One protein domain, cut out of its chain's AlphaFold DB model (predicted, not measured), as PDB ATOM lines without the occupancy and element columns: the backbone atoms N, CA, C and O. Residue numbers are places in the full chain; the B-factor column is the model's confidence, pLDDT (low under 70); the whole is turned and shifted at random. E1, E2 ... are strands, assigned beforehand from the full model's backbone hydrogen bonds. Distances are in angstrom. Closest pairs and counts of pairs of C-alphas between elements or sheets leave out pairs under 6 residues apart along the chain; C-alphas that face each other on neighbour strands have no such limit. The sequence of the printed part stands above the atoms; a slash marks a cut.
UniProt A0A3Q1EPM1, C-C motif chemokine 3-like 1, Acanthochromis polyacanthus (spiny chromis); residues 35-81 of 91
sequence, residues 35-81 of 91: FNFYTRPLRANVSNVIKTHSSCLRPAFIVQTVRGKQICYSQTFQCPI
ATOM      1  N   PHE A  35     -23.918  27.515  -9.452       78.69
ATOM      2  CA  PHE A  35     -22.710  28.338  -9.302       78.69
ATOM      3  C   PHE A  35     -23.018  29.737  -8.756       78.69
ATOM      4  O   PHE A  35     -22.183  30.327  -8.068       78.69
ATOM      5  N   ASN A  36     -24.225  30.242  -9.035       78.38
ATOM      6  CA  ASN A  36     -24.708  31.552  -8.611       78.38
ATOM      7  C   ASN A  36     -25.876  31.391  -7.632       78.38
ATOM      8  O   ASN A  36     -26.779  30.593  -7.882       78.38
ATOM      9  N   PHE A  37     -25.858  32.147  -6.536       81.88
ATOM     10  CA  PHE A  37     -26.829  32.039  -5.450       81.88
ATOM     11  C   PHE A  37     -27.615  33.327  -5.286       81.88
ATOM     12  O   PHE A  37     -27.055  34.421  -5.211       81.88
ATOM     13  N   TYR A  38     -28.928  33.182  -5.173       78.69
ATOM     14  CA  TYR A  38     -29.813  34.276  -4.832       78.69
ATOM     15  C   TYR A  38     -29.782  34.513  -3.323       78.69
ATOM     16  O   TYR A  38     -30.068  33.622  -2.531       78.69
ATOM     17  N   THR A  39     -29.462  35.739  -2.924       75.25
ATOM     18  CA  THR A  39     -29.436  36.167  -1.515       75.25
ATOM     19  C   THR A  39     -30.720  36.873  -1.085       75.25
ATOM     20  O   THR A  39     -30.888  37.221   0.080       75.25
ATOM     21  N   ARG A  40     -31.640  37.117  -2.027       73.94
ATOM     22  CA  ARG A  40     -32.911  37.798  -1.763       73.94
ATOM     23  C   ARG A  40     -34.034  36.792  -1.513       73.94
ATOM     24  O   ARG A  40     -34.096  35.776  -2.215       73.94
ATOM     25  N   PRO A  41     -34.965  37.094  -0.591       65.38
ATOM     26  CA  PRO A  41     -36.129  36.256  -0.362       65.38
ATOM     27  C   PRO A  41     -36.996  36.193  -1.620       65.38
ATOM     28  O   PRO A  41     -37.253  37.208  -2.280       65.38
ATOM     29  N   LEU A  42     -37.444  34.986  -1.951       71.69
ATOM     30  CA  LEU A  42     -38.339  34.763  -3.072       71.69
ATOM     31  C   LEU A  42     -39.751  35.230  -2.699       71.69
ATOM     32  O   LEU A  42     -40.342  34.720  -1.757       71.69
ATOM     33  N   ARG A  43     -40.306  36.185  -3.453       71.06
ATOM     34  CA  ARG A  43     -41.705  36.645  -3.309       71.06
ATOM     35  C   ARG A  43     -42.669  35.963  -4.289       71.06
ATOM     36  O   ARG A  43     -43.751  36.475  -4.547       71.06
ATOM     37  N   ALA A  44     -42.240  34.870  -4.911       72.44
ATOM     38  CA  ALA A  44     -42.998  34.159  -5.931       72.44
ATOM     39  C   ALA A  44     -43.403  32.776  -5.426       72.44
ATOM     40  O   ALA A  44     -42.652  32.148  -4.681       72.44
ATOM     41  N   ASN A  45     -44.555  32.289  -5.891       74.50
ATOM     42  CA  ASN A  45     -45.009  30.944  -5.568       74.50
ATOM     43  C   ASN A  45     -44.048  29.906  -6.152       74.50
ATOM     44  O   ASN A  45     -43.688  29.949  -7.336       74.50
ATOM     45  N   VAL A  46     -43.648  28.979  -5.294       77.44
ATOM     46  CA  VAL A  46     -42.764  27.864  -5.613       77.44
ATOM     47  C   VAL A  46     -43.613  26.713  -6.135       77.44
ATOM     48  O   VAL A  46     -44.580  26.328  -5.491       77.44
ATOM     49  N   SER A  47     -43.267  26.188  -7.306       79.44
ATOM     50  CA  SER A  47     -43.864  24.963  -7.845       79.44
ATOM     51  C   SER A  47     -43.074  23.725  -7.438       79.44
ATOM     52  O   SER A  47     -43.662  22.674  -7.205       79.44
ATOM     53  N   ASN A  48     -41.747  23.829  -7.368       74.69
ATOM     54  CA  ASN A  48     -40.888  22.696  -7.057       74.69
ATOM     55  C   ASN A  48     -39.578  23.144  -6.404       74.69
ATOM     56  O   ASN A  48     -39.085  24.241  -6.668       74.69
ATOM     57  N   VAL A  49     -39.004  22.288  -5.562       75.62
ATOM     58  CA  VAL A  49     -37.683  22.497  -4.964       75.62
ATOM     59  C   VAL A  49     -36.854  21.248  -5.212       75.62
ATOM     60  O   VAL A  49     -37.184  20.168  -4.732       75.62
ATOM     61  N   ILE A  50     -35.762  21.405  -5.952       79.25
ATOM     62  CA  ILE A  50     -34.860  20.320  -6.333       79.25
ATOM     63  C   ILE A  50     -33.558  20.504  -5.560       79.25
ATOM     64  O   ILE A  50     -32.900  21.537  -5.678       79.25
ATOM     65  N   LYS A  51     -33.155  19.505  -4.772       76.75
ATOM     66  CA  LYS A  51     -31.830  19.500  -4.139       76.75
ATOM     67  C   LYS A  51     -30.772  19.250  -5.213       76.75
ATOM     68  O   LYS A  51     -30.921  18.335  -6.023       76.75
ATOM     69  N   THR A  52     -29.710  20.053  -5.233       77.50
ATOM     70  CA  THR A  52     -28.598  19.806  -6.156       77.50
ATOM     71  C   THR A  52     -27.897  18.502  -5.810       77.50
ATOM     72  O   THR A  52     -27.908  18.058  -4.659       77.50
ATOM     73  N   HIS A  53     -27.257  17.899  -6.807       71.81
ATOM     74  CA  HIS A  53     -26.527  16.658  -6.603       71.81
ATOM     75  C   HIS A  53     -25.419  16.836  -5.550       71.81
ATOM     76  O   HIS A  53     -24.787  17.892  -5.480       71.81
ATOM     77  N   SER A  54     -25.157  15.807  -4.744       70.62
ATOM     78  CA  SER A  54     -24.122  15.851  -3.698       70.62
ATOM     79  C   SER A  54     -22.703  15.995  -4.258       70.62
ATOM     80  O   SER A  54     -21.803  16.413  -3.542       70.62
ATOM     81  N   SER A  55     -22.503  15.712  -5.549       67.62
ATOM     82  CA  SER A  55     -21.228  15.958  -6.244       67.62
ATOM     83  C   SER A  55     -20.946  17.433  -6.526       67.62
ATOM     84  O   SER A  55     -19.848  17.761  -6.970       67.62
ATOM     85  N   CYS A  56     -21.921  18.327  -6.345       72.38
ATOM     86  CA  CYS A  56     -21.693  19.747  -6.566       72.38
ATOM     87  C   CYS A  56     -20.779  20.302  -5.465       72.38
ATOM     88  O   CYS A  56     -21.027  20.094  -4.282       72.38
ATOM     89  N   LEU A  57     -19.767  21.086  -5.856       74.25
ATOM     90  CA  LEU A  57     -18.823  21.748  -4.936       74.25
ATOM     91  C   LEU A  57     -19.512  22.583  -3.846       74.25
ATOM     92  O   LEU A  57     -18.940  22.833  -2.789       74.25
ATOM     93  N   ARG A  58     -20.721  23.072  -4.135       75.44
ATOM     94  CA  ARG A  58     -21.522  23.882  -3.225       75.44
ATOM     95  C   ARG A  58     -22.912  23.261  -3.103       75.44
ATOM     96  O   ARG A  58     -23.594  23.150  -4.126       75.44
ATOM     97  N   PRO A  59     -23.349  22.885  -1.892       74.81
ATOM     98  CA  PRO A  59     -24.678  22.333  -1.701       74.81
ATOM     99  C   PRO A  59     -25.736  23.428  -1.852       74.81
ATOM    100  O   PRO A  59     -25.600  24.540  -1.326       74.81
ATOM    101  N   ALA A  60     -26.797  23.121  -2.591       79.75
ATOM    102  CA  ALA A  60     -27.775  24.108  -3.007       79.75
ATOM    103  C   ALA A  60     -29.164  23.507  -3.244       79.75
ATOM    104  O   ALA A  60     -29.348  22.294  -3.367       79.75
ATOM    105  N   PHE A  61     -30.142  24.398  -3.353       81.25
ATOM    106  CA  PHE A  61     -31.504  24.093  -3.756       81.25
ATOM    107  C   PHE A  61     -31.858  24.905  -4.997       81.25
ATOM    108  O   PHE A  61     -31.637  26.114  -5.053       81.25
ATOM    109  N   ILE A  62     -32.434  24.242  -5.992       80.25
ATOM    110  CA  ILE A  62     -33.013  24.867  -7.173       80.25
ATOM    111  C   ILE A  62     -34.505  24.989  -6.918       80.25
ATOM    112  O   ILE A  62     -35.240  24.006  -6.900       80.25
ATOM    113  N   VAL A  63     -34.948  26.217  -6.712       81.94
ATOM    114  CA  VAL A  63     -36.348  26.556  -6.524       81.94
ATOM    115  C   VAL A  63     -36.936  26.897  -7.882       81.94
ATOM    116  O   VAL A  63     -36.564  27.892  -8.508       81.94
ATOM    117  N   GLN A  64     -37.859  26.068  -8.346       80.88
ATOM    118  CA  GLN A  64     -38.673  26.353  -9.510       80.88
ATOM    119  C   GLN A  64     -39.923  27.102  -9.063       80.88
ATOM    120  O   GLN A  64     -40.650  26.686  -8.165       80.88
ATOM    121  N   THR A  65     -40.159  28.249  -9.680       82.38
ATOM    122  CA  THR A  65     -41.381  29.028  -9.477       82.38
ATOM    123  C   THR A  65     -42.492  28.519 -10.386       82.38
ATOM    124  O   THR A  65     -42.223  28.021 -11.480       82.38
ATOM    125  N   VAL A  66     -43.748  28.764 -10.009       79.12
ATOM    126  CA  VAL A  66     -44.926  28.493 -10.864       79.12
ATOM    127  C   VAL A  66     -44.854  29.201 -12.220       79.12
ATOM    128  O   VAL A  66     -45.478  28.778 -13.184       79.12
ATOM    129  N   ARG A  67     -44.052  30.268 -12.316       81.88
ATOM    130  CA  ARG A  67     -43.785  31.009 -13.554       81.88
ATOM    131  C   ARG A  67     -42.714  30.352 -14.439       81.88
ATOM    132  O   ARG A  67     -42.278  30.966 -15.405       81.88
ATOM    133  N   GLY A  68     -42.223  29.167 -14.074       79.69
ATOM    134  CA  GLY A  68     -41.186  28.424 -14.796       79.69
ATOM    135  C   GLY A  68     -39.752  28.903 -14.548       79.69
ATOM    136  O   GLY A  68     -38.809  28.289 -15.043       79.69
ATOM    137  N   LYS A  69     -39.545  29.968 -13.760       81.56
ATOM    138  CA  LYS A  69     -38.199  30.466 -13.435       81.56
ATOM    139  C   LYS A  69     -37.534  29.567 -12.398       81.56
ATOM    140  O   LYS A  69     -38.133  29.318 -11.353       81.56
ATOM    141  N   GLN A  70     -36.301  29.150 -12.671       82.31
ATOM    142  CA  GLN A  70     -35.447  28.401 -11.748       82.31
ATOM    143  C   GLN A  70     -34.482  29.357 -11.044       82.31
ATOM    144  O   GLN A  70     -33.857  30.206 -11.684       82.31
ATOM    145  N   ILE A  71     -34.397  29.257  -9.722       81.94
ATOM    146  CA  ILE A  71     -33.575  30.123  -8.878       81.94
ATOM    147  C   ILE A  71     -32.773  29.249  -7.923       81.94
ATOM    148  O   ILE A  71     -33.327  28.410  -7.222       81.94
ATOM    149  N   CYS A  72     -31.467  29.470  -7.887       81.88
ATOM    150  CA  CYS A  72     -30.553  28.761  -7.007       81.88
ATOM    151  C   CYS A  72     -30.439  29.460  -5.648       81.88
ATOM    152  O   CYS A  72     -30.113  30.644  -5.583       81.88
ATOM    153  N   TYR A  73     -30.626  28.707  -4.572       78.25
ATOM    154  CA  TYR A  73     -30.376  29.116  -3.192       78.25
ATOM    155  C   TYR A  73     -29.284  28.234  -2.592       78.25
ATOM    156  O   TYR A  73     -29.238  27.035  -2.869       78.25
ATOM    157  N   SER A  74     -28.375  28.806  -1.799       76.81
ATOM    158  CA  SER A  74     -27.380  27.988  -1.100       76.81
ATOM    159  C   SER A  74     -28.065  27.206   0.015       76.81
ATOM    160  O   SER A  74     -29.010  27.700   0.624       76.81
ATOM    161  N   GLN A  75     -27.586  25.999   0.318       69.62
ATOM    162  CA  GLN A  75     -28.129  25.217   1.435       69.62
ATOM    163  C   GLN A  75     -27.943  25.938   2.782       69.62
ATOM    164  O   GLN A  75     -28.741  25.776   3.696       69.62
ATOM    165  N   THR A  76     -26.905  26.768   2.884       65.56
ATOM    166  CA  THR A  76     -26.631  27.616   4.050       65.56
ATOM    167  C   THR A  76     -27.568  28.818   4.161       65.56
ATOM    168  O   THR A  76     -27.662  29.419   5.229       65.56
ATOM    169  N   PHE A  77     -28.251  29.197   3.077       59.56
ATOM    170  CA  PHE A  77     -29.256  30.245   3.125       59.56
ATOM    171  C   PHE A  77     -30.496  29.641   3.774       59.56
ATOM    172  O   PHE A  77     -31.175  28.809   3.171       59.56
ATOM    173  N   GLN A  78     -30.772  30.058   5.011       50.34
ATOM    174  CA  GLN A  78     -31.976  29.716   5.767       50.34
ATOM    175  C   GLN A  78     -33.194  30.362   5.099       50.34
ATOM    176  O   GLN A  78     -33.812  31.296   5.604       50.34
ATOM    177  N   CYS A  79     -33.536  29.891   3.906       45.56
ATOM    178  CA  CYS A  79     -34.874  30.068   3.402       45.56
ATOM    179  C   CYS A  79     -35.765  29.219   4.323       45.56
ATOM    180  O   CYS A  79     -35.425  28.062   4.570       45.56
ATOM    181  N   PRO A  80     -36.886  29.739   4.848       40.16
ATOM    182  CA  PRO A  80     -37.795  28.993   5.726       40.16
ATOM    183  C   PRO A  80     -38.522  27.830   5.018       40.16
ATOM    184  O   PRO A  80     -39.555  27.356   5.481       40.16
ATOM    185  N   ILE A  81     -37.987  27.349   3.893       47.34
ATOM    186  CA  ILE A  81     -38.284  26.029   3.355       47.34
ATOM    187  C   ILE A  81     -37.714  25.021   4.339       47.34
ATOM    188  O   ILE A  81     -36.509  24.776   4.382       47.34
TER     189      ILE A  81
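AT A GLANCE: This is residues 35 to 81 of the 91 residues of the protein "C-C motif chemokine 3-like 1" of Acanthochromis polyacanthus (spiny chromis) (UniProt A0A3Q1EPM1). With little regular structure, this is a small three-stranded sheet of two successive hairpins, E1 to E2 and E2 to E3, between two unnamed end stretches. Residues 35 to 45 sweep from the E3 side round to E1, and residues 75 to 81 fold back after E3. The printed part has 47 residues, 17 of them in named strands, with no named helix; the class is all strand, in the antiparallel order E1, E2, E3. It is compact, with a radius of gyration of the C-alphas of 10.2 A, yet elongated, spanning 28 by 17 by 17 A.

IN THESE COORDINATES: E1, residues 46 to 51, begins at C-alpha 46 (-42.764, 27.864, -5.613) and is 13.8 A long. E2, residues 60 to 65, is 15.8 A long. E3, residues 70 to 74, is 13.4 A long and ends at C-alpha 74 (-27.380, 27.988, -1.100).

HOW THE PARTS SIT: The strands form a meander, each the antiparallel neighbour of the one before. E1 and E2 stand at 159 degrees, with N 50 and O 62 2.8 A apart, within hydrogen-bond range. E2 and E3 stand at 150 degrees, with N 63 and O 71 at 2.8 A, also within range.

THE WHOLE: The farthest C-alphas, of Arg 43 and Ser 55, are 29.3 A apart. The printed part has no cut and no long link between strands. The model's pLDDT is under 70 at residues 41, 55 and 75 to 81.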